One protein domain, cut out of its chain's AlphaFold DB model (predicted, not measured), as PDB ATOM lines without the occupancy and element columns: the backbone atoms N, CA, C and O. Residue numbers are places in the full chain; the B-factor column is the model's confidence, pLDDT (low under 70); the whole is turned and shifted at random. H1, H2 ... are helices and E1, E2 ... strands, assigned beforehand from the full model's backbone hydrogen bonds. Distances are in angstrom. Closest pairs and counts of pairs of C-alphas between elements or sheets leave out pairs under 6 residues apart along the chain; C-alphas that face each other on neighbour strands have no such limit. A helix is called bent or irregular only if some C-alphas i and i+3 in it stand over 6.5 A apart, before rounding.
ATOM      1  N   GLU A 100      23.614  34.770 -19.626       83.38
ATOM      2  CA  GLU A 100      24.102  33.774 -18.656       83.38
ATOM      3  C   GLU A 100      24.863  34.467 -17.496       83.38
ATOM      4  O   GLU A 100      24.670  34.139 -16.327       83.38
ATOM      5  N   GLU A 101      25.637  35.518 -17.803       93.06
ATOM      6  CA  GLU A 101      26.394  36.318 -16.829       93.06
ATOM      7  C   GLU A 101      26.191  37.835 -17.023       93.06
ATOM      8  O   GLU A 101      26.115  38.324 -18.157       93.06
ATOM      9  N   ALA A 102      26.196  38.605 -15.927       95.19
ATOM     10  CA  ALA A 102      26.243  40.072 -15.925       95.19
ATOM     11  C   ALA A 102      27.188  40.639 -14.851       95.19
ATOM     12  O   ALA A 102      27.494  39.986 -13.856       95.19
ATOM     13  N   VAL A 103      27.602  41.897 -15.021       95.44
ATOM     14  CA  VAL A 103      28.310  42.668 -13.986       95.44
ATOM     15  C   VAL A 103      27.357  43.701 -13.392       95.44
ATOM     16  O   VAL A 103      26.695  44.412 -14.143       95.44
ATOM     17  N   LEU A 104      27.323  43.844 -12.066       94.88
ATOM     18  CA  LEU A 104      26.624  44.931 -11.373       94.88
ATOM     19  C   LEU A 104      27.650  45.889 -10.757       94.88
ATOM     20  O   LEU A 104      28.485  45.468  -9.964       94.88
ATOM     21  N   ALA A 105      27.590  47.173 -11.100       93.44
ATOM     22  CA  ALA A 105      28.535  48.179 -10.615       93.44
ATOM     23  C   ALA A 105      27.831  49.427 -10.062       93.44
ATOM     24  O   ALA A 105      26.670  49.703 -10.368       93.44
ATOM     25  N   SER A 106      28.540  50.221  -9.262       90.25
ATOM     26  CA  SER A 106      28.005  51.481  -8.737       90.25
ATOM     27  C   SER A 106      27.992  52.570  -9.817       90.25
ATOM     28  O   SER A 106      29.036  52.916 -10.370       90.25
ATOM     29  N   ALA A 107      26.844  53.206 -10.073       85.94
ATOM     30  CA  ALA A 107      26.762  54.397 -10.933       85.94
ATOM     31  C   ALA A 107      27.605  55.576 -10.398       85.94
ATOM     32  O   ALA A 107      27.951  56.500 -11.145       85.94
ATOM     33  N   ARG A 108      27.924  55.532  -9.097       80.31
ATOM     34  CA  ARG A 108      28.613  56.563  -8.314       80.31
ATOM     35  C   ARG A 108      30.127  56.327  -8.215       80.31
ATOM     36  O   ARG A 108      30.861  57.309  -8.129       80.31
ATOM     37  N   SER A 109      30.586  55.072  -8.286       76.88
ATOM     38  CA  SER A 109      32.009  54.699  -8.375       76.88
ATOM     39  C   SER A 109      32.333  54.140  -9.768       76.88
ATOM     40  O   SER A 109      32.205  52.941 -10.013       76.88
ATOM     41  N   PRO A 110      32.746  54.990 -10.729       78.25
ATOM     42  CA  PRO A 110      33.007  54.536 -12.090       78.25
ATOM     43  C   PRO A 110      34.296  53.715 -12.232       78.25
ATOM     44  O   PRO A 110      34.490  53.140 -13.294       78.25
ATOM     45  N   ALA A 111      35.175  53.665 -11.222       80.19
ATOM     46  CA  ALA A 111      36.451  52.945 -11.302       80.19
ATOM     47  C   ALA A 111      36.249  51.420 -11.364       80.19
ATOM     48  O   ALA A 111      36.806  50.757 -12.237       80.19
ATOM     49  N   ASP A 112      35.383  50.883 -10.505       83.12
ATOM     50  CA  ASP A 112      35.109  49.442 -10.407       83.12
ATOM     51  C   ASP A 112      34.362  48.948 -11.661       83.12
ATOM     52  O   ASP A 112      34.734  47.956 -12.290       83.12
ATOM     53  N   ALA A 113      33.382  49.742 -12.114       85.38
ATOM     54  CA  ALA A 113      32.683  49.554 -13.388       85.38
ATOM     55  C   ALA A 113      33.627  49.580 -14.608       85.38
ATOM     56  O   ALA A 113      33.338  48.963 -15.634       85.38
ATOM     57  N   LEU A 114      34.732  50.326 -14.517       85.44
ATOM     58  CA  LEU A 114      35.686  50.533 -15.601       85.44
ATOM     59  C   LEU A 114      36.743  49.429 -15.669       85.44
ATOM     60  O   LEU A 114      37.047  48.965 -16.768       85.44
ATOM     61  N   ALA A 115      37.229  48.942 -14.527       86.38
ATOM     62  CA  ALA A 115      38.034  47.724 -14.473       86.38
ATOM     63  C   ALA A 115      37.260  46.529 -15.066       86.38
ATOM     64  O   ALA A 115      37.787  45.793 -15.900       86.38
ATOM     65  N   ALA A 116      35.970  46.401 -14.732       90.25
ATOM     66  CA  ALA A 116      35.099  45.359 -15.276       90.25
ATOM     67  C   ALA A 116      34.726  45.543 -16.761       90.25
ATOM     68  O   ALA A 116      34.282  44.589 -17.403       90.25
ATOM     69  N   ALA A 117      34.920  46.729 -17.349       88.62
ATOM     70  CA  ALA A 117      34.486  47.010 -18.719       88.62
ATOM     71  C   ALA A 117      35.241  46.190 -19.782       88.62
ATOM     72  O   ALA A 117      34.652  45.841 -20.805       88.62
ATOM     73  N   ALA A 118      36.520  45.871 -19.555       88.06
ATOM     74  CA  ALA A 118      37.298  45.023 -20.462       88.06
ATOM     75  C   ALA A 118      36.831  43.549 -20.448       88.06
ATOM     76  O   ALA A 118      36.442  43.058 -21.510       88.06
ATOM     77  N   PRO A 119      36.792  42.840 -19.299       89.50
ATOM     78  CA  PRO A 119      36.328  41.454 -19.271       89.50
ATOM     79  C   PRO A 119      34.848  41.309 -19.649       89.50
ATOM     80  O   PRO A 119      34.517  40.431 -20.445       89.50
ATOM     81  N   ALA A 120      33.965  42.215 -19.206       90.94
ATOM     82  CA  ALA A 120      32.555  42.192 -19.603       90.94
ATOM     83  C   ALA A 120      32.380  42.333 -21.126       90.94
ATOM     84  O   ALA A 120      31.593  41.611 -21.736       90.94
ATOM     85  N   ALA A 121      33.163  43.205 -21.776       88.31
ATOM     86  CA  ALA A 121      33.140  43.352 -23.232       88.31
ATOM     87  C   ALA A 121      33.739  42.151 -23.991       88.31
ATOM     88  O   ALA A 121      33.383  41.953 -25.155       88.31
ATOM     89  N   ALA A 122      34.622  41.366 -23.363       86.75
ATOM     90  CA  ALA A 122      35.174  40.136 -23.931       86.75
ATOM     91  C   ALA A 122      34.194  38.954 -23.803       86.75
ATOM     92  O   ALA A 122      33.910  38.290 -24.799       86.75
ATOM     93  N   ARG A 123      33.618  38.741 -22.609       88.69
ATOM     94  CA  ARG A 123      32.629  37.679 -22.328       88.69
ATOM     95  C   ARG A 123      31.232  37.979 -22.896       88.69
ATOM     96  O   ARG A 123      30.436  37.071 -23.099       88.69
ATOM     97  N   GLY A 124      30.932  39.244 -23.207       88.12
ATOM     98  CA  GLY A 124      29.634  39.688 -23.738       88.12
ATOM     99  C   GLY A 124      28.595  40.056 -22.669       88.12
ATOM    100  O   GLY A 124      27.440  40.316 -23.013       88.12
ATOM    101  N   MET A 125      29.012  40.111 -21.403       91.25
ATOM    102  CA  MET A 125      28.198  40.461 -20.237       91.25
ATOM    103  C   MET A 125      27.687  41.914 -20.329       91.25
ATOM    104  O   MET A 125      28.453  42.817 -20.693       91.25
ATOM    105  N   PRO A 126      26.431  42.209 -19.951       92.12
ATOM    106  CA  PRO A 126      26.003  43.577 -19.712       92.12
ATOM    107  C   PRO A 126      26.602  44.096 -18.395       92.12
ATOM    108  O   PRO A 126      26.599  43.402 -17.381       92.12
ATOM    109  N   VAL A 127      27.069  45.349 -18.399       92.12
ATOM    110  CA  VAL A 127      27.368  46.093 -17.166       92.12
ATOM    111  C   VAL A 127      26.104  46.846 -16.752       92.12
ATOM    112  O   VAL A 127      25.692  47.807 -17.408       92.12
ATOM    113  N   LEU A 128      25.473  46.360 -15.689       93.94
ATOM    114  CA  LEU A 128      24.313  46.932 -15.022       93.94
ATOM    115  C   LEU A 128      24.769  47.904 -13.925       93.94
ATOM    116  O   LEU A 128      25.873  47.781 -13.393       93.94
ATOM    117  N   LEU A 129      23.922  48.880 -13.588       92.62
ATOM    118  CA  LEU A 129      24.245  49.916 -12.604       92.62
ATOM    119  C   LEU A 129      23.227  49.957 -11.461       92.62
ATOM    120  O   LEU A 129      22.018  49.954 -11.706       92.62
ATOM    121  N   ALA A 130      23.730  50.057 -10.233       91.94
ATOM    122  CA  ALA A 130      22.972  50.456  -9.047       91.94
ATOM    123  C   ALA A 130      23.239  51.932  -8.704       91.94
ATOM    124  O   ALA A 130      24.303  52.469  -9.030       91.94
ATOM    125  N   GLU A 131      22.290  52.580  -8.033       87.00
ATOM    126  CA  GLU A 131      22.481  53.909  -7.441       87.00
ATOM    127  C   GLU A 131      22.891  53.764  -5.958       87.00
ATOM    128  O   GLU A 131      23.361  52.708  -5.530       87.00
ATOM    129  N   GLN A 132      22.811  54.828  -5.154       76.06
ATOM    130  CA  GLN A 132      23.251  54.774  -3.755       76.06
ATOM    131  C   GLN A 132      22.251  54.013  -2.875       76.06
ATOM    132  O   GLN A 132      21.285  54.598  -2.397       76.06
ATOM    133  N   GLY A 133      22.543  52.738  -2.608       81.62
ATOM    134  CA  GLY A 133      21.757  51.894  -1.700       81.62
ATOM    135  C   GLY A 133      20.473  51.324  -2.313       81.62
ATOM    136  O   GLY A 133      19.698  50.699  -1.601       81.62
ATOM    137  N   GLU A 134      20.245  51.515  -3.615       89.88
ATOM    138  CA  GLU A 134      19.063  51.006  -4.317       89.88
ATOM    139  C   GLU A 134      19.383  50.538  -5.746       89.88
ATOM    140  O   GLU A 134      20.272  51.063  -6.429       89.88
ATOM    141  N   LEU A 135      18.620  49.547  -6.214       92.56
ATOM    142  CA  LEU A 135      18.524  49.208  -7.631       92.56
ATOM    143  C   LEU A 135      17.481  50.113  -8.290       92.56
ATOM    144  O   LEU A 135      16.483  50.483  -7.678       92.56
ATOM    145  N   THR A 136      17.684  50.453  -9.563       90.94
ATOM    146  CA  THR A 136      16.613  51.078 -10.355       90.94
ATOM    147  C   THR A 136      15.700  49.990 -10.910       90.94
ATOM    148  O   THR A 136      16.180  48.897 -11.202       90.94
ATOM    149  N   SER A 137      14.426  50.282 -11.173       89.94
ATOM    150  CA  SER A 137      13.505  49.287 -11.752       89.94
ATOM    151  C   SER A 137      13.946  48.743 -13.118       89.94
ATOM    152  O   SER A 137      13.662  47.598 -13.448       89.94
ATOM    153  N   ALA A 138      14.713  49.520 -13.889       89.81
ATOM    154  CA  ALA A 138      15.346  49.054 -15.127       89.81
ATOM    155  C   ALA A 138      16.574  48.148 -14.882       89.81
ATOM    156  O   ALA A 138      16.984  47.408 -15.773       89.81
ATOM    157  N   THR A 139      17.177  48.222 -13.693       93.56
ATOM    158  CA  THR A 139      18.211  47.294 -13.219       93.56
ATOM    159  C   THR A 139      17.559  45.998 -12.730       93.56
ATOM    160  O   THR A 139      18.006  44.928 -13.121       93.56
ATOM    161  N   GLU A 140      16.476  46.086 -11.954       93.44
ATOM    162  CA  GLU A 140      15.670  44.945 -11.482       93.44
ATOM    163  C   GLU A 140      15.103  44.118 -12.652       93.44
ATOM    164  O   GLU A 140      15.306  42.905 -12.709       93.44
ATOM    165  N   GLU A 141      14.484  44.777 -13.642       92.31
ATOM    166  CA  GLU A 141      13.981  44.145 -14.875       92.31
ATOM    167  C   GLU A 141      15.099  43.430 -15.656       92.31
ATOM    168  O   GLU A 141      14.892  42.337 -16.179       92.31
ATOM    169  N   ALA A 142      16.302  44.013 -15.705       91.69
ATOM    170  CA  ALA A 142      17.450  43.398 -16.367       91.69
ATOM    171  C   ALA A 142      18.032  42.209 -15.581       91.69
ATOM    172  O   ALA A 142      18.452  41.231 -16.195       91.69
ATOM    173  N   LEU A 143      18.048  42.275 -14.244       93.62
ATOM    174  CA  LEU A 143      18.531  41.205 -13.363       93.62
ATOM    175  C   LEU A 143      17.627  39.965 -13.408       93.62
ATOM    176  O   LEU A 143      18.142  38.853 -13.386       93.62
ATOM    177  N   GLY A 144      16.314  40.143 -13.599       91.88
ATOM    178  CA  GLY A 144      15.348  39.056 -13.841       91.88
ATOM    179  C   GLY A 144      15.580  38.237 -15.123       91.88
ATOM    180  O   GLY A 144      14.784  37.353 -15.454       91.88
ATOM    181  N   HIS A 145      16.643  38.537 -15.872       91.25
ATOM    182  CA  HIS A 145      17.083  37.848 -17.082       91.25
ATOM    183  C   HIS A 145      18.565  37.416 -17.004       91.25
ATOM    184  O   HIS A 145      19.205  37.265 -18.049       91.25
ATOM    185  N   VAL A 146      19.107  37.245 -15.787       92.31
ATOM    186  CA  VAL A 146      20.507  36.866 -15.531       92.31
ATOM    187  C   VAL A 146      20.632  35.696 -14.547       92.31
ATOM    188  O   VAL A 146      20.093  35.748 -13.441       92.31
ATOM    189  N   ASP A 147      21.412  34.672 -14.913       91.44
ATOM    190  CA  ASP A 147      21.677  33.510 -14.048       91.44
ATOM    191  C   ASP A 147      22.783  33.788 -13.005       91.44
ATOM    192  O   ASP A 147      22.644  33.411 -11.836       91.44
ATOM    193  N   HIS A 148      23.860  34.490 -13.390       94.12
ATOM    194  CA  HIS A 148      24.936  34.899 -12.477       94.12
ATOM    195  C   HIS A 148      25.325  36.384 -12.577       94.12
ATOM    196  O   HIS A 148      25.574  36.912 -13.661       94.12
ATOM    197  N   VAL A 149      25.438  37.058 -11.427       95.94
ATOM    198  CA  VAL A 149      25.807  38.477 -11.329       95.94
ATOM    199  C   VAL A 149      27.081  38.660 -10.514       95.94
ATOM    200  O   VAL A 149      27.114  38.383  -9.314       95.94
ATOM    201  N   THR A 150      28.107  39.240 -11.129       95.94
ATOM    202  CA  THR A 150      29.311  39.678 -10.418       95.94
ATOM    203  C   THR A 150      29.171  41.144  -9.998       95.94
ATOM    204  O   THR A 150      29.232  42.052 -10.828       95.94
ATOM    205  N   ALA A 151      28.965  41.395  -8.706       94.69
ATOM    206  CA  ALA A 151      28.881  42.732  -8.128       94.69
ATOM    207  C   ALA A 151      30.289  43.288  -7.849       94.69
ATOM    208  O   ALA A 151      31.020  42.728  -7.034       94.69
ATOM    209  N   VAL A 152      30.680  44.380  -8.513       93.56
ATOM    210  CA  VAL A 152      32.043  44.940  -8.439       93.56
ATOM    211  C   VAL A 152      32.117  46.200  -7.574       93.56
ATOM    212  O   VAL A 152      31.439  47.197  -7.835       93.56
ATOM    213  N   GLY A 153      32.971  46.151  -6.548       89.81
ATOM    214  CA  GLY A 153      33.170  47.209  -5.555       89.81
ATOM    215  C   GLY A 153      32.725  46.813  -4.139       89.81
ATOM    216  O   GLY A 153      31.866  45.948  -3.942       89.81
ATOM    217  N   GLY A 154      33.335  47.445  -3.132       89.38
ATOM    218  CA  GLY A 154      33.074  47.182  -1.710       89.38
ATOM    219  C   GLY A 154      31.715  47.686  -1.201       89.38
ATOM    220  O   GLY A 154      31.003  48.425  -1.888       89.38
ATOM    221  N   SER A 155      31.372  47.326   0.039       89.81
ATOM    222  CA  SER A 155      30.098  47.679   0.697       89.81
ATOM    223  C   SER A 155      29.825  49.191   0.766       89.81
ATOM    224  O   SER A 155      28.676  49.618   0.726       89.81
ATOM    225  N   VAL A 156      30.873  50.022   0.777       86.00
ATOM    226  CA  VAL A 156      30.776  51.495   0.765       86.00
ATOM    227  C   VAL A 156      30.205  52.052  -0.554       86.00
ATOM    228  O   VAL A 156      29.603  53.127  -0.554       86.00
ATOM    229  N   VAL A 157      30.376  51.348  -1.683       87.38
ATOM    230  CA  VAL A 157      29.932  51.803  -3.024       87.38
ATOM    231  C   VAL A 157      28.784  50.977  -3.614       87.38
ATOM    232  O   VAL A 157      28.041  51.491  -4.456       87.38
ATOM    233  N   LEU A 158      28.624  49.735  -3.151       90.19
ATOM    234  CA  LEU A 158      27.490  48.839  -3.380       90.19
ATOM    235  C   LEU A 158      27.156  48.175  -2.039       90.19
ATOM    236  O   LEU A 158      27.822  47.206  -1.678       90.19
ATOM    237  N   SER A 159      26.182  48.685  -1.284       92.62
ATOM    238  CA  SER A 159      25.873  48.146   0.050       92.62
ATOM    239  C   SER A 159      25.273  46.739  -0.017       92.62
ATOM    240  O   SER A 159      24.870  46.275  -1.086       92.62
ATOM    241  N   ASP A 160      25.271  46.010   1.097       93.00
ATOM    242  CA  ASP A 160      24.841  44.608   1.095       93.00
ATOM    243  C   ASP A 160      23.332  44.466   0.813       93.00
ATOM    244  O   ASP A 160      22.934  43.527   0.128       93.00
ATOM    245  N   GLU A 161      22.514  45.467   1.158       93.19
ATOM    246  CA  GLU A 161      21.092  45.533   0.784       93.19
ATOM    247  C   GLU A 161      20.891  45.591  -0.745       93.19
ATOM    248  O   GLU A 161      19.918  45.049  -1.270       93.19
ATOM    249  N   VAL A 162      21.827  46.200  -1.489       94.56
ATOM    250  CA  VAL A 162      21.803  46.218  -2.966       94.56
ATOM    251  C   VAL A 162      22.090  44.826  -3.535       94.56
ATOM    252  O   VAL A 162      21.534  44.461  -4.571       94.56
ATOM    253  N   LEU A 163      22.929  44.033  -2.862       94.50
ATOM    254  CA  LEU A 163      23.226  42.654  -3.261       94.50
ATOM    255  C   LEU A 163      22.083  41.700  -2.880       94.50
ATOM    256  O   LEU A 163      21.743  40.839  -3.688       94.50
ATOM    257  N   GLU A 164      21.437  41.884  -1.725       93.94
ATOM    258  CA  GLU A 164      20.213  41.154  -1.352       93.94
ATOM    259  C   GLU A 164      19.057  41.451  -2.323       93.94
ATOM    260  O   GLU A 164      18.382  40.535  -2.806       93.94
ATOM    261  N   ALA A 165      18.869  42.723  -2.695       94.38
ATOM    262  CA  ALA A 165      17.901  43.119  -3.715       94.38
ATOM    263  C   ALA A 165      18.243  42.525  -5.095       94.38
ATOM    264  O   ALA A 165      17.344  42.093  -5.820       94.38
ATOM    265  N   ALA A 166      19.527  42.434  -5.460       94.88
ATOM    266  CA  ALA A 166      19.947  41.821  -6.720       94.88
ATOM    267  C   ALA A 166      19.737  40.296  -6.726       94.88
ATOM    268  O   ALA A 166      19.237  39.754  -7.710       94.88
ATOM    269  N   GLY A 167      20.034  39.616  -5.613       94.56
ATOM    270  CA  GLY A 167      19.788  38.180  -5.419       94.56
ATOM    271  C   GLY A 167      18.310  37.806  -5.282       94.56
ATOM    272  O   GLY A 167      17.967  36.631  -5.340       94.56
ATOM    273  N   SER A 168      17.426  38.798  -5.147       94.69
ATOM    274  CA  SER A 168      15.973  38.621  -5.249       94.69
ATOM    275  C   SER A 168      15.461  38.625  -6.701       94.69
ATOM    276  O   SER A 168      14.290  38.326  -6.929       94.69
ATOM    277  N   HIS A 169      16.319  38.964  -7.675       93.69
ATOM    278  CA  HIS A 169      15.974  39.083  -9.097       93.69
ATOM    279  C   HIS A 169      16.793  38.147 -10.000       93.69
ATOM    280  O   HIS A 169      16.220  37.510 -10.881       93.69
ATOM    281  N   ALA A 170      18.108  38.056  -9.788       93.06
ATOM    282  CA  ALA A 170      19.010  37.183 -10.540       93.06
ATOM    283  C   ALA A 170      19.193  35.813  -9.866       93.06
ATOM    284  O   ALA A 170      19.001  35.676  -8.658       93.06
ATOM    285  N   GLY A 171      19.628  34.804 -10.629       89.69
ATOM    286  CA  GLY A 171      19.815  33.437 -10.119       89.69
ATOM    287  C   GLY A 171      20.891  33.298  -9.029       89.69
ATOM    288  O   GLY A 171      20.795  32.417  -8.174       89.69
ATOM    289  N   SER A 172      21.912  34.160  -9.040       94.69
ATOM    290  CA  SER A 172      22.982  34.210  -8.035       94.69
ATOM    291  C   SER A 172      23.770  35.525  -8.105       94.69
ATOM    292  O   SER A 172      23.862  36.140  -9.169       94.69
ATOM    293  N   VAL A 173      24.371  35.948  -6.983       96.00
ATOM    294  CA  VAL A 173      25.210  37.159  -6.896       96.00
ATOM    295  C   VAL A 173      26.500  36.864  -6.123       96.00
ATOM    296  O   VAL A 173      26.439  36.356  -5.005       96.00
ATOM    297  N   THR A 174      27.654  37.234  -6.685       95.44
ATOM    298  CA  THR A 174      28.976  37.174  -6.027       95.44
ATOM    299  C   THR A 174      29.611  38.563  -6.013       95.44
ATOM    300  O   THR A 174      29.597  39.253  -7.030       95.44
ATOM    301  N   ARG A 175      30.201  38.985  -4.885       94.69
ATOM    302  CA  ARG A 175      30.941  40.256  -4.782       94.69
ATOM    303  C   ARG A 175      32.420  40.067  -5.148       94.69
ATOM    304  O   ARG A 175      33.071  39.197  -4.582       94.69
ATOM    305  N   LEU A 176      32.960  40.936  -6.004       94.12
ATOM    306  CA  LEU A 176      34.401  41.159  -6.166       94.12
ATOM    307  C   LEU A 176      34.762  42.553  -5.643       94.12
ATOM    308  O   LEU A 176      34.288  43.566  -6.159       94.12
ATOM    309  N   ALA A 177      35.589  42.596  -4.601       90.56
ATOM    310  CA  ALA A 177      36.032  43.818  -3.943       90.56
ATOM    311  C   ALA A 177      37.358  43.588  -3.203       90.56
ATOM    312  O   ALA A 177      37.660  42.468  -2.796       90.56
ATOM    313  N   ASP A 178      38.094  44.671  -2.991       88.12
ATOM    314  CA  ASP A 178      39.290  44.770  -2.148       88.12
ATOM    315  C   ASP A 178      39.152  46.039  -1.274       88.12
ATOM    316  O   ASP A 178      38.122  46.720  -1.326       88.12
ATOM    317  N   ALA A 179      40.168  46.389  -0.484       81.06
ATOM    318  CA  ALA A 179      40.190  47.616   0.313       81.06
ATOM    319  C   ALA A 179      40.132  48.897  -0.548       81.06
ATOM    320  O   ALA A 179      39.633  49.925  -0.093       81.06
ATOM    321  N   ASP A 180      40.605  48.839  -1.799       82.12
ATOM    322  CA  ASP A 180      40.573  49.965  -2.733       82.12
ATOM    323  C   ASP A 180      40.224  49.565  -4.184       82.12
ATOM    324  O   ASP A 180      39.985  48.399  -4.518       82.12
ATOM    325  N   ARG A 181      40.190  50.568  -5.074       85.00
ATOM    326  CA  ARG A 181      39.900  50.407  -6.512       85.00
ATOM    327  C   ARG A 181      40.972  49.627  -7.281       85.00
ATOM    328  O   ARG A 181      40.673  49.065  -8.330       85.00
ATOM    329  N   TYR A 182      42.216  49.627  -6.807       85.69
ATOM    330  CA  TYR A 182      43.360  49.018  -7.482       85.69
ATOM    331  C   TYR A 182      43.390  47.515  -7.190       85.69
ATOM    332  O   TYR A 182      43.524  46.709  -8.109       85.69
ATOM    333  N   GLY A 183      43.144  47.127  -5.936       84.81
ATOM    334  CA  GLY A 183      42.893  45.741  -5.549       84.81
ATOM    335  C   GLY A 183      41.582  45.204  -6.132       84.81
ATOM    336  O   GLY A 183      41.553  44.097  -6.664       84.81
ATOM    337  N   THR A 184      40.519  46.017  -6.167       89.81
ATOM    338  CA  THR A 184      39.252  45.624  -6.814       89.81
ATOM    339  C   THR A 184      39.463  45.366  -8.313       89.81
ATOM    340  O   THR A 184      38.987  44.357  -8.834       89.81
ATOM    341  N   ALA A 185      40.256  46.198  -9.000       90.06
ATOM    342  CA  ALA A 185      40.670  45.938 -10.379       90.06
ATOM    343  C   ALA A 185      41.520  44.662 -10.520       90.06
ATOM    344  O   ALA A 185      41.333  43.921 -11.483       90.06
ATOM    345  N   ALA A 186      42.400  44.361  -9.559       88.38
ATOM    346  CA  ALA A 186      43.182  43.125  -9.535       88.38
ATOM    347  C   ALA A 186      42.300  41.871  -9.408       88.38
ATOM    348  O   ALA A 186      42.484  40.914 -10.160       88.38
ATOM    349  N   ALA A 187      41.311  41.890  -8.509       90.12
ATOM    350  CA  ALA A 187      40.351  40.800  -8.328       90.12
ATOM    351  C   ALA A 187      39.504  40.575  -9.595       90.12
ATOM    352  O   ALA A 187      39.373  39.447 -10.067       90.12
ATOM    353  N   ILE A 188      39.007  41.656 -10.205       92.25
ATOM    354  CA  ILE A 188      38.295  41.619 -11.494       92.25
ATOM    355  C   ILE A 188      39.183  41.043 -12.609       92.25
ATOM    356  O   ILE A 188      38.722  40.235 -13.414       92.25
ATOM    357  N   ALA A 189      40.455  41.440 -12.664       90.62
ATOM    358  CA  ALA A 189      41.408  40.972 -13.664       90.62
ATOM    359  C   ALA A 189      41.810  39.499 -13.487       90.62
ATOM    360  O   ALA A 189      42.140  38.849 -14.480       90.62
ATOM    361  N   ALA A 190      41.781  38.980 -12.257       89.62
ATOM    362  CA  ALA A 190      42.021  37.573 -11.953       89.62
ATOM    363  C   ALA A 190      40.804  36.687 -12.281       89.62
ATOM    364  O   ALA A 190      40.965  35.687 -12.969       89.62
ATOM    365  N   GLU A 191      39.605  37.077 -11.832       91.88
ATOM    366  CA  GLU A 191      38.384  36.253 -11.906       91.88
ATOM    367  C   GLU A 191      37.647  36.382 -13.253       91.88
ATOM    368  O   GLU A 191      37.241  35.395 -13.871       91.88
ATOM    369  N   LEU A 192      37.464  37.618 -13.736       92.25
ATOM    370  CA  LEU A 192      36.709  37.903 -14.962       92.25
ATOM    371  C   LEU A 192      37.606  38.012 -16.204       92.25
ATOM    372  O   LEU A 192      37.102  38.050 -17.332       92.25
ATOM    373  N   GLY A 193      38.928  38.046 -16.025       89.44
ATOM    374  CA  GLY A 193      39.895  38.059 -17.119       89.44
ATOM    375  C   GLY A 193      39.813  36.827 -18.040       89.44
ATOM    376  O   GLY A 193      39.091  35.868 -17.752       89.44
ATOM    377  N   PRO A 194      40.548  36.835 -19.166       86.94
ATOM    378  CA  PRO A 194      40.817  35.620 -19.932       86.94
ATOM    379  C   PRO A 194      41.740  34.682 -19.143       86.94
ATOM    380  O   PRO A 194      42.655  35.153 -18.455       86.94
ATOM    381  N   ASP A 195      41.530  33.371 -19.274       85.31
ATOM    382  CA  ASP A 195      42.331  32.327 -18.617       85.31
ATOM    383  C   ASP A 195      43.788  32.338 -19.107       85.31
ATOM    384  O   ASP A 195      44.717  32.386 -18.301       85.31
ATOM    385  N   GLU A 196      43.965  32.394 -20.430       86.31
ATOM    386  CA  GLU A 196      45.245  32.558 -21.128       86.31
ATOM    387  C   GLU A 196      45.354  33.996 -21.689       86.31
ATOM    388  O   GLU A 196      44.989  34.244 -22.840       86.31
ATOM    389  N   PRO A 197      45.796  34.991 -20.894       87.44
ATOM    390  CA  PRO A 197      45.940  36.365 -21.369       87.44
ATOM    391  C   PRO A 197      47.080  36.509 -22.387       87.44
ATOM    392  O   PRO A 197      48.201  36.063 -22.141       87.44
ATOM    393  N   SER A 198      46.853  37.257 -23.474       87.19
ATOM    394  CA  SER A 198      47.931  37.660 -24.404       87.19
ATOM    395  C   SER A 198      48.876  38.715 -23.809       87.19
ATOM    396  O   SER A 198      49.894  39.081 -24.406       87.19
ATOM    397  N   GLY A 199      48.490  39.272 -22.662       85.62
ATOM    398  CA  GLY A 199      49.183  40.352 -21.994       85.62
ATOM    399  C   GLY A 199      48.368  40.982 -20.869       85.62
ATOM    400  O   GLY A 199      47.185  40.686 -20.672       85.62
ATOM    401  N   VAL A 200      48.983  41.947 -20.198       86.81
ATOM    402  CA  VAL A 200      48.283  42.898 -19.327       86.81
ATOM    403  C   VAL A 200      48.098  44.226 -20.062       86.81
ATOM    404  O   VAL A 200      48.867  44.588 -20.958       86.81
ATOM    405  N   ALA A 201      47.048  44.953 -19.711       88.38
ATOM    406  CA  ALA A 201      46.894  46.369 -19.988       88.38
ATOM    407  C   ALA A 201      46.896  47.133 -18.657       88.38
ATOM    408  O   ALA A 201      46.253  46.700 -17.703       88.38
ATOM    409  N   VAL A 202      47.607  48.257 -18.588       87.25
ATOM    410  CA  VAL A 202      47.699  49.096 -17.384       87.25
ATOM    411  C   VAL A 202      47.218  50.496 -17.722       87.25
ATOM    412  O   VAL A 202      47.650  51.076 -18.716       87.25
ATOM    413  N   ALA A 203      46.334  51.043 -16.895       88.31
ATOM    414  CA  ALA A 203      45.849  52.412 -17.011       88.31
ATOM    415  C   ALA A 203      45.904  53.121 -15.652       88.31
ATOM    416  O   ALA A 203      45.909  52.471 -14.609       88.31
ATOM    417  N   ASP A 204      45.923  54.451 -15.659       84.50
ATOM    418  CA  ASP A 204      45.781  55.251 -14.440       84.50
ATOM    419  C   ASP A 204      44.386  55.045 -13.819       84.50
ATOM    420  O   ASP A 204      43.366  55.152 -14.506       84.50
ATOM    421  N   GLY A 205      44.347  54.733 -12.519       81.56
ATOM    422  CA  GLY A 205      43.112  54.577 -11.747       81.56
ATOM    423  C   GLY A 205      42.669  55.824 -10.975       81.56
ATOM    424  O   GLY A 205      41.619  55.779 -10.328       81.56
ATOM    425  N   THR A 206      43.425  56.924 -11.010       79.50
ATOM    426  CA  THR A 206      43.004  58.224 -10.455       79.50
ATOM    427  C   THR A 206      42.050  58.935 -11.421       79.50
ATOM    428  O   THR A 206      40.981  59.399 -11.010       79.50
ATOM    429  N   GLY A 207      42.388  58.943 -12.712       79.50
ATOM    430  CA  GLY A 207      41.533  59.311 -13.828       79.50
ATOM    431  C   GLY A 207      40.631  58.170 -14.314       79.50
ATOM    432  O   GLY A 207      40.416  57.159 -13.651       79.50
ATOM    433  N   PHE A 208      40.036  58.369 -15.494       79.94
ATOM    434  CA  PHE A 208      39.186  57.363 -16.151       79.94
ATOM    435  C   PHE A 208      39.231  57.401 -17.686       79.94
ATOM    436  O   PHE A 208      38.683  56.514 -18.334       79.94
ATOM    437  N   ALA A 209      39.820  58.436 -18.297       86.19
ATOM    438  CA  ALA A 209      39.709  58.665 -19.739       86.19
ATOM    439  C   ALA A 209      40.464  57.609 -20.561       86.19
ATOM    440  O   ALA A 209      39.890  57.027 -21.483       86.19
ATOM    441  N   ASP A 210      41.714  57.328 -20.190       88.12
ATOM    442  CA  ASP A 210      42.577  56.410 -20.935       88.12
ATOM    443  C   ASP A 210      42.171  54.949 -20.712       88.12
ATOM    444  O   ASP A 210      42.040  54.196 -21.675       88.12
ATOM    445  N   ALA A 211      41.820  54.576 -19.476       86.94
ATOM    446  CA  ALA A 211      41.193  53.290 -19.170       86.94
ATOM    447  C   ALA A 211      39.889  53.070 -19.970       86.94
ATOM    448  O   ALA A 211      39.676  51.990 -20.519       86.94
ATOM    449  N   LEU A 212      39.029  54.092 -20.108       87.62
ATOM    450  CA  LEU A 212      37.765  53.998 -20.860       87.62
ATOM    451  C   LEU A 212      37.975  53.899 -22.377       87.62
ATOM    452  O   LEU A 212      37.204  53.223 -23.061       87.62
ATOM    453  N   ALA A 213      39.013  54.546 -22.909       89.56
ATOM    454  CA  ALA A 213      39.415  54.399 -24.306       89.56
ATOM    455  C   ALA A 213      40.096  53.043 -24.577       89.56
ATOM    456  O   ALA A 213      39.909  52.460 -25.647       89.56
ATOM    457  N   GLY A 214      40.861  52.538 -23.607       88.69
ATOM    458  CA  GLY A 214      41.660  51.320 -23.699       88.69
ATOM    459  C   GLY A 214      40.899  50.019 -23.433       88.69
ATOM    460  O   GLY A 214      41.180  49.018 -24.088       88.69
ATOM    461  N   ALA A 215      39.895  50.003 -22.549       89.69
ATOM    462  CA  ALA A 215      39.163  48.784 -22.187       89.69
ATOM    463  C   ALA A 215      38.579  48.005 -23.395       89.69
ATOM    464  O   ALA A 215      38.753  46.784 -23.443       89.69
ATOM    465  N   PRO A 216      37.992  48.642 -24.434       90.75
ATOM    466  CA  PRO A 216      37.560  47.939 -25.648       90.75
ATOM    467  C   PRO A 216      38.712  47.370 -26.492       90.75
ATOM    468  O   PRO A 216      38.489  46.463 -27.294       90.75
ATOM    469  N   HIS A 217      39.931  47.897 -26.353       92.38
ATOM    470  CA  HIS A 217      41.124  47.365 -27.010       92.38
ATOM    471  C   HIS A 217      41.708  46.185 -26.222       92.38
ATOM    472  O   HIS A 217      42.006  45.164 -26.844       92.38
ATOM    473  N   ALA A 218      41.781  46.278 -24.890       91.75
ATOM    474  CA  ALA A 218      42.173  45.177 -24.007       91.75
ATOM    475  C   ALA A 218      41.248  43.962 -24.184       91.75
ATOM    476  O   ALA A 218      41.727  42.864 -24.452       91.75
ATOM    477  N   ALA A 219      39.927  44.181 -24.184       91.38
ATOM    478  CA  ALA A 219      38.929  43.147 -24.463       91.38
ATOM    479  C   ALA A 219      39.158  42.454 -25.820       91.38
ATOM    480  O   ALA A 219      39.144  41.233 -25.921       91.38
ATOM    481  N   ARG A 220      39.425  43.238 -26.876       92.06
ATOM    482  CA  ARG A 220      39.690  42.739 -28.240       92.06
ATOM    483  C   ARG A 220      41.085  42.146 -28.449       92.06
ATOM    484  O   ARG A 220      41.375  41.710 -29.561       92.06
ATOM    485  N   THR A 221      41.949  42.196 -27.442       92.19
ATOM    486  CA  THR A 221      43.298  41.612 -27.473       92.19
ATOM    487  C   THR A 221      43.507  40.601 -26.355       92.19
ATOM    488  O   THR A 221      44.643  40.213 -26.120       92.19
ATOM    489  N   GLU A 222      42.442  40.164 -25.675       90.44
ATOM    490  CA  GLU A 222      42.511  39.143 -24.619       90.44
ATOM    491  C   GLU A 222      43.527  39.534 -23.527       90.44
ATOM    492  O   GLU A 222      44.377  38.748 -23.111       90.44
ATOM    493  N   ARG A 223      43.451  40.798 -23.077       91.38
ATOM    494  CA  ARG A 223      44.298  41.356 -22.012       91.38
ATOM    495  C   ARG A 223      43.534  41.590 -20.720       91.38
ATOM    496  O   ARG A 223      42.425  42.126 -20.729       91.38
ATOM    497  N   ARG A 224      44.180  41.268 -19.599       90.31
ATOM    498  CA  ARG A 224      43.726  41.632 -18.246       90.31
ATOM    499  C   ARG A 224      43.982  43.127 -18.021       90.31
ATOM    500  O   ARG A 224      45.098  43.577 -18.257       90.31
ATOM    501  N   LEU A 225      42.970  43.896 -17.613       89.44
ATOM    502  CA  LEU A 225      43.097  45.339 -17.354       89.44
ATOM    503  C   LEU A 225      43.343  45.590 -15.863       89.44
ATOM    504  O   LEU A 225      42.500  45.247 -15.041       89.44
ATOM    505  N   LEU A 226      44.465  46.226 -15.536       88.50
ATOM    506  CA  LEU A 226      44.815  46.661 -14.186       88.50
ATOM    507  C   LEU A 226      44.841  48.191 -14.083       88.50
ATOM    508  O   LEU A 226      45.109  48.892 -15.063       88.50
ATOM    509  N   LEU A 227      44.599  48.698 -12.873       86.62
ATOM    510  CA  LEU A 227      44.691  50.119 -12.545       86.62
ATOM    511  C   LEU A 227      45.952  50.382 -11.714       86.62
ATOM    512  O   LEU A 227      46.120  49.795 -10.647       86.62
ATOM    513  N   ALA A 228      46.824  51.261 -12.203       81.38
ATOM    514  CA  ALA A 228      47.995  51.758 -11.485       81.38
ATOM    515  C   ALA A 228      47.659  53.022 -10.680       81.38
ATOM    516  O   ALA A 228      46.680  53.721 -10.973       81.38
ATOM    517  N   ARG A 229      48.502  53.323  -9.688       77.62
ATOM    518  CA  ARG A 229      48.411  54.521  -8.851       77.62
ATOM    519  C   ARG A 229      49.733  55.277  -8.897       77.62
ATOM    520  O   ARG A 229      50.736  54.763  -8.412       77.62
ATOM    521  N   ASP A 230      49.720  56.502  -9.413       70.88
ATOM    522  CA  ASP A 230      50.890  57.387  -9.450       70.88
ATOM    523  C   ASP A 230      52.098  56.708 -10.146       70.88
ATOM    524  O   ASP A 230      52.016  56.402 -11.335       70.88
ATOM    525  N   ASP A 231      53.201  56.425  -9.441       67.38
ATOM    526  CA  ASP A 231      54.303  55.588  -9.950       67.38
ATOM    527  C   ASP A 231      54.353  54.167  -9.353       67.38
ATOM    528  O   ASP A 231      55.283  53.401  -9.622       67.38
ATOM    529  N   THR A 232      53.341  53.784  -8.571       67.06
ATOM    530  CA  THR A 232      53.179  52.424  -8.040       67.06
ATOM    531  C   THR A 232      52.507  51.500  -9.046       67.06
ATOM    532  O   THR A 232      51.484  51.814  -9.664       67.06
ATOM    533  N   LEU A 233      53.120  50.329  -9.207       65.88
ATOM    534  CA  LEU A 233      52.606  49.255 -10.043       65.88
ATOM    535  C   LEU A 233      51.279  48.731  -9.481       65.88
ATOM    536  O   LEU A 233      51.061  48.778  -8.269       65.88
ATOM    537  N   PRO A 234      50.375  48.248 -10.348       67.31
ATOM    538  CA  PRO A 234      49.061  47.808  -9.912       67.31
ATOM    539  C   PRO A 234      49.149  46.670  -8.887       67.31
ATOM    540  O   PRO A 234      49.924  45.715  -9.054       67.31
ATOM    541  N   ARG A 235      48.253  46.702  -7.888       68.25
ATOM    542  CA  ARG A 235      47.870  45.484  -7.157       68.25
ATOM    543  C   ARG A 235      47.510  44.408  -8.189       68.25
ATOM    544  O   ARG A 235      46.947  44.700  -9.243       68.25
ATOM    545  N   GLY A 236      47.901  43.165  -7.923       62.44
ATOM    546  CA  GLY A 236      47.857  42.112  -8.944       62.44
ATOM    547  C   GLY A 236      49.103  42.029  -9.833       62.44
ATOM    548  O   GLY A 236      49.031  41.434 -10.899       62.44
ATOM    549  N   GLY A 237      50.269  42.524  -9.397       61.22
ATOM    550  CA  GLY A 237      51.546  42.329 -10.110       61.22
ATOM    551  C   GLY A 237      51.916  40.863 -10.425       61.22
ATOM    552  O   GLY A 237      52.717  40.615 -11.316       61.22
ATOM    553  N   HIS A 238      51.298  39.879  -9.760       60.91
ATOM    554  CA  HIS A 238      51.413  38.448 -10.087       60.91
ATOM    555  C   HIS A 238      50.628  38.026 -11.349       60.91
ATOM    556  O   HIS A 238      50.774  36.901 -11.814       60.91
ATOM    557  N   LEU A 239      49.774  38.908 -11.879       67.38
ATOM    558  CA  LEU A 239      49.038  38.746 -13.137       67.38
ATOM    559  C   LEU A 239      49.833  39.291 -14.335       67.38
ATOM    560  O   LEU A 239      49.381  39.140 -15.468       67.38
ATOM    561  N   LEU A 240      50.978  39.947 -14.095       68.88
ATOM    562  CA  LEU A 240      51.859  40.451 -15.146       68.88
ATOM    563  C   LEU A 240      52.472  39.281 -15.924       68.88
ATOM    564  O   LEU A 240      53.033  38.344 -15.363       68.88
ATOM    565  N   THR A 241      52.355  39.367 -17.242       66.94
ATOM    566  CA  THR A 241      52.944  38.455 -18.226       66.94
ATOM    567  C   THR A 241      53.994  39.208 -19.039       66.94
ATOM    568  O   THR A 241      54.028  40.435 -18.993       66.94
ATOM    569  N   SER A 242      54.768  38.516 -19.878       66.69
ATOM    570  CA  SER A 242      55.803  39.089 -20.763       66.69
ATOM    571  C   SER A 242      55.271  39.940 -21.942       66.69
ATOM    572  O   SER A 242      55.788  39.858 -23.056       66.69
ATOM    573  N   SER A 243      54.180  40.681 -21.738       79.62
ATOM    574  CA  SER A 243      53.696  41.722 -22.642       79.62
ATOM    575  C   SER A 243      52.675  42.618 -21.938       79.62
ATOM    576  O   SER A 243      51.540  42.211 -21.676       79.62
ATOM    577  N   VAL A 244      53.029  43.874 -21.716       80.94
ATOM    578  CA  VAL A 244      52.211  44.906 -21.085       80.94
ATOM    579  C   VAL A 244      51.883  46.009 -22.093       80.94
ATOM    580  O   VAL A 244      52.640  46.289 -23.018       80.94
ATOM    581  N   LEU A 245      50.711  46.627 -21.942       86.06
ATOM    582  CA  LEU A 245      50.262  47.747 -22.764       86.06
ATOM    583  C   LEU A 245      49.767  48.894 -21.876       86.06
ATOM    584  O   LEU A 245      48.754  48.762 -21.193       86.06
ATOM    585  N   ALA A 246      50.481  50.016 -21.897       87.06
ATOM    586  CA  ALA A 246      50.115  51.223 -21.166       87.06
ATOM    587  C   ALA A 246      49.012  52.019 -21.893       87.06
ATOM    588  O   ALA A 246      49.122  52.310 -23.087       87.06
ATOM    589  N   TYR A 247      47.969  52.416 -21.162       88.00
ATOM    590  CA  TYR A 247      46.944  53.365 -21.598       88.00
ATOM    591  C   TYR A 247      47.054  54.650 -20.773       88.00
ATOM    592  O   TYR A 247      46.455  54.779 -19.705       88.00
ATOM    593  N   GLY A 248      47.848  55.589 -21.280       85.25
ATOM    594  CA  GLY A 248      48.118  56.883 -20.662       85.25
ATOM    595  C   GLY A 248      49.387  57.508 -21.241       85.25
ATOM    596  O   GLY A 248      50.128  56.860 -21.979       85.25
ATOM    597  N   GLY A 249      49.635  58.779 -20.927       83.38
ATOM    598  CA  GLY A 249      50.922  59.432 -21.192       83.38
ATOM    599  C   GLY A 249      51.819  59.452 -19.951       83.38
ATOM    600  O   GLY A 249      51.336  59.245 -18.841       83.38
ATOM    601  N   ALA A 250      53.094  59.822 -20.112       80.25
ATOM    602  CA  ALA A 250      54.090  59.895 -19.026       80.25
ATOM    603  C   ALA A 250      53.717  60.811 -17.830       80.25
ATOM    604  O   ALA A 250      54.374  60.781 -16.796       80.25
ATOM    605  N   ALA A 251      52.663  61.625 -17.955       75.94
ATOM    606  CA  ALA A 251      52.107  62.439 -16.870       75.94
ATOM    607  C   ALA A 251      51.125  61.683 -15.944       75.94
ATOM    608  O   ALA A 251      50.742  62.235 -14.917       75.94
ATOM    609  N   VAL A 252      50.694  60.472 -16.321       76.69
ATOM    610  CA  VAL A 252      49.777  59.600 -15.552       76.69
ATOM    611  C   VAL A 252      50.262  58.144 -15.460       76.69
ATOM    612  O   VAL A 252      49.863  57.428 -14.554       76.69
ATOM    613  N   LEU A 253      51.141  57.713 -16.371       79.44
ATOM    614  CA  LEU A 253      51.881  56.449 -16.317       79.44
ATOM    615  C   LEU A 253      53.376  56.768 -16.534       79.44
ATOM    616  O   LEU A 253      53.819  56.784 -17.683       79.44
ATOM    617  N   PRO A 254      54.134  57.129 -15.482       75.62
ATOM    618  CA  PRO A 254      55.484  57.683 -15.620       75.62
ATOM    619  C   PRO A 254      56.530  56.649 -16.067       75.62
ATOM    620  O   PRO A 254      56.359  55.447 -15.877       75.62
ATOM    621  N   ASP A 255      57.665  57.118 -16.594       75.50
ATOM    622  CA  ASP A 255      58.784  56.286 -17.076       75.50
ATOM    623  C   ASP A 255      59.247  55.218 -16.063       75.50
ATOM    624  O   ASP A 255      59.697  54.141 -16.455       75.50
ATOM    625  N   SER A 256      59.148  55.506 -14.761       70.06
ATOM    626  CA  SER A 256      59.475  54.577 -13.674       70.06
ATOM    627  C   SER A 256      58.505  53.401 -13.589       70.06
ATOM    628  O   SER A 256      58.931  52.253 -13.456       70.06
ATOM    629  N   LEU A 257      57.209  53.677 -13.742       75.62
ATOM    630  CA  LEU A 257      56.160  52.669 -13.844       75.62
ATOM    631  C   LEU A 257      56.371  51.809 -15.098       75.62
ATOM    632  O   LEU A 257      56.269  50.588 -15.019       75.62
ATOM    633  N   GLN A 258      56.731  52.422 -16.234       75.38
ATOM    634  CA  GLN A 258      57.021  51.681 -17.465       75.38
ATOM    635  C   GLN A 258      58.222  50.733 -17.296       75.38
ATOM    636  O   GLN A 258      58.083  49.544 -17.577       75.38
ATOM    637  N   ARG A 259      59.365  51.204 -16.773       74.25
ATOM    638  CA  ARG A 259      60.528  50.330 -16.508       74.25
ATOM    639  C   ARG A 259      60.210  49.219 -15.504       74.25
ATOM    640  O   ARG A 259      60.689  48.100 -15.657       74.25
ATOM    641  N   GLY A 260      59.392  49.510 -14.494       71.62
ATOM    642  CA  GLY A 260      58.923  48.511 -13.535       71.62
ATOM    643  C   GLY A 260      58.077  47.406 -14.185       71.62
ATOM    644  O   GLY A 260      58.228  46.236 -13.836       71.62
ATOM    645  N   LEU A 261      57.246  47.750 -15.178       73.44
ATOM    646  CA  LEU A 261      56.516  46.774 -15.998       73.44
ATOM    647  C   LEU A 261      57.476  45.957 -16.878       73.44
ATOM    648  O   LEU A 261      57.403  44.733 -16.857       73.44
ATOM    649  N   GLU A 262      58.416  46.603 -17.573       73.50
ATOM    650  CA  GLU A 262      59.426  45.944 -18.423       73.50
ATOM    651  C   GLU A 262      60.330  44.968 -17.633       73.50
ATOM    652  O   GLU A 262      60.682  43.897 -18.127       73.50
ATOM    653  N   LEU A 263      60.668  45.275 -16.374       69.19
ATOM    654  CA  LEU A 263      61.415  44.358 -15.498       69.19
ATOM    655  C   LEU A 263      60.557  43.207 -14.950       69.19
ATOM    656  O   LEU A 263      61.079  42.109 -14.747       69.19
ATOM    657  N   ALA A 264      59.253  43.421 -14.749       65.62
ATOM    658  CA  ALA A 264      58.315  42.358 -14.388       65.62
ATOM    659  C   ALA A 264      58.023  41.407 -15.569       65.62
ATOM    660  O   ALA A 264      57.882  40.205 -15.359       65.62
ATOM    661  N   GLU A 265      58.005  41.907 -16.811       64.94
ATOM    662  CA  GLU A 265      57.959  41.069 -18.023       64.94
ATOM    663  C   GLU A 265      59.172  40.132 -18.129       64.94
ATOM    664  O   GLU A 265      59.048  38.998 -18.596       64.94
ATOM    665  N   ALA A 266      60.348  40.620 -17.723       57.91
ATOM    666  CA  ALA A 266      61.629  39.955 -17.937       57.91
ATOM    667  C   ALA A 266      61.938  38.823 -16.939       57.91
ATOM    668  O   ALA A 266      62.875  38.055 -17.175       57.91
ATOM    669  N   SER A 267      61.205  38.704 -15.823       56.09
ATOM    670  CA  SER A 267      61.525  37.726 -14.777       56.09
ATOM    671  C   SER A 267      60.333  37.273 -13.936       56.09
ATOM    672  O   SER A 267      59.691  38.060 -13.248       56.09
TER     673      SER A 267
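This is residues 100 to 267 of the 573 residues of an uncharacterized protein of Egibacter rhizosphaerae (UniProt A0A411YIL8). Two parallel sheets, one in each half of an elongated body, have H1, H2 and H5 between them, while H3 and H7 lie farthest out, toward the two ends of the long axis. The four-strand sheet is strongly twisted and covered on both faces, by H3 and H4 and by H1 and H2; the three-strand sheet has H6 over one face and H7 over the other. The printed part has 168 residues with seven named helices and seven named strands, in the order E1 H1 H2 E2 H3 E3 H4 E4 H5 E5 H6 E6 E7 H7, class mixed. The sheets run E2 E1 E3 E4 and E6 E5 E7. The whole is compact, radius of gyration of the C-alphas 15.7 A, spanning 47 by 28 by 23 A.

The larger sheet holds E2, residues 127 to 130, E1, 100 to 106, 20.7 A long, E3, 146 to 152, 15.8 A, and E4, 173 to 176. C-alpha 100 is at (24.102, 33.774, -18.656). Its helices are H1, 110 to 115, H2, 117 to 123, H3, 137 to 143, and H4, 160 to 167. H5, 181 to 191, measures 15.2 A. The smaller sheet holds E6, 223 to 228, 15.3 A, E5, 199 to 204, 17.0 A, and E7, 244 to 247. H6, 209 to 219, measures 16.2 A and is only just irregular: C-alphas 213 and 216 are 6.9 A apart. H7, 255 to 265, measures 15.3 A and ends at C-alpha 265 (57.959, 41.069, -18.023).

In the larger sheet, N 102 and O 148 of E1 and E3 are 2.9 A apart, N 128 and O 103 of E2 and E1 2.8 A, and N 151 and O 174 of E3 and E4 2.8 A, within hydrogen-bond range. E1, H1 H2, E2 and E3, H4, E4 are strand-helix-strand units, parallel neighbours joined through helices; E2, H3, E3 is a split one, with E1 between its strands. These crossovers are right-handed, as is that of the unit E5, H6, E6. Three layers, helices on both faces, are formed by H3 H4 and H1 H2 about this sheet, and by H1 H6 and H7 about the other. H1 touches H5, closest C-alphas Ala 115 and Ala 185, 5.2 A. H2 touches H6 at a shallow tilt of 13 degrees, the same way, closest C-alphas Ala 118 and Ala 215, 4.5 A. H5 only grazes the larger sheet and stands at the level of the smaller, height 1.2 A. There N 226 and O 201 of E6 and E5 are 2.8 A apart, and N 247 and O 202 of E7 and E5 2.8 A. H6 lies over E5, height 8.3 A; H7 lies over E5 and E7, height 9.6 A. Every O i to N i+4 pair is within hydrogen-bond range in H1, H2, H3, H4, H5 and H7, and 5 of 7 in H6.

The C-alphas farthest apart, of Ser 137 and Ser 267, are 49.5 A apart. The printed part has no cut, and the link E6 to E7, 15 residues, is long. Mean pLDDT of the printed part is 85.4; residues 231 to 242 and 263 to 267 are under 70.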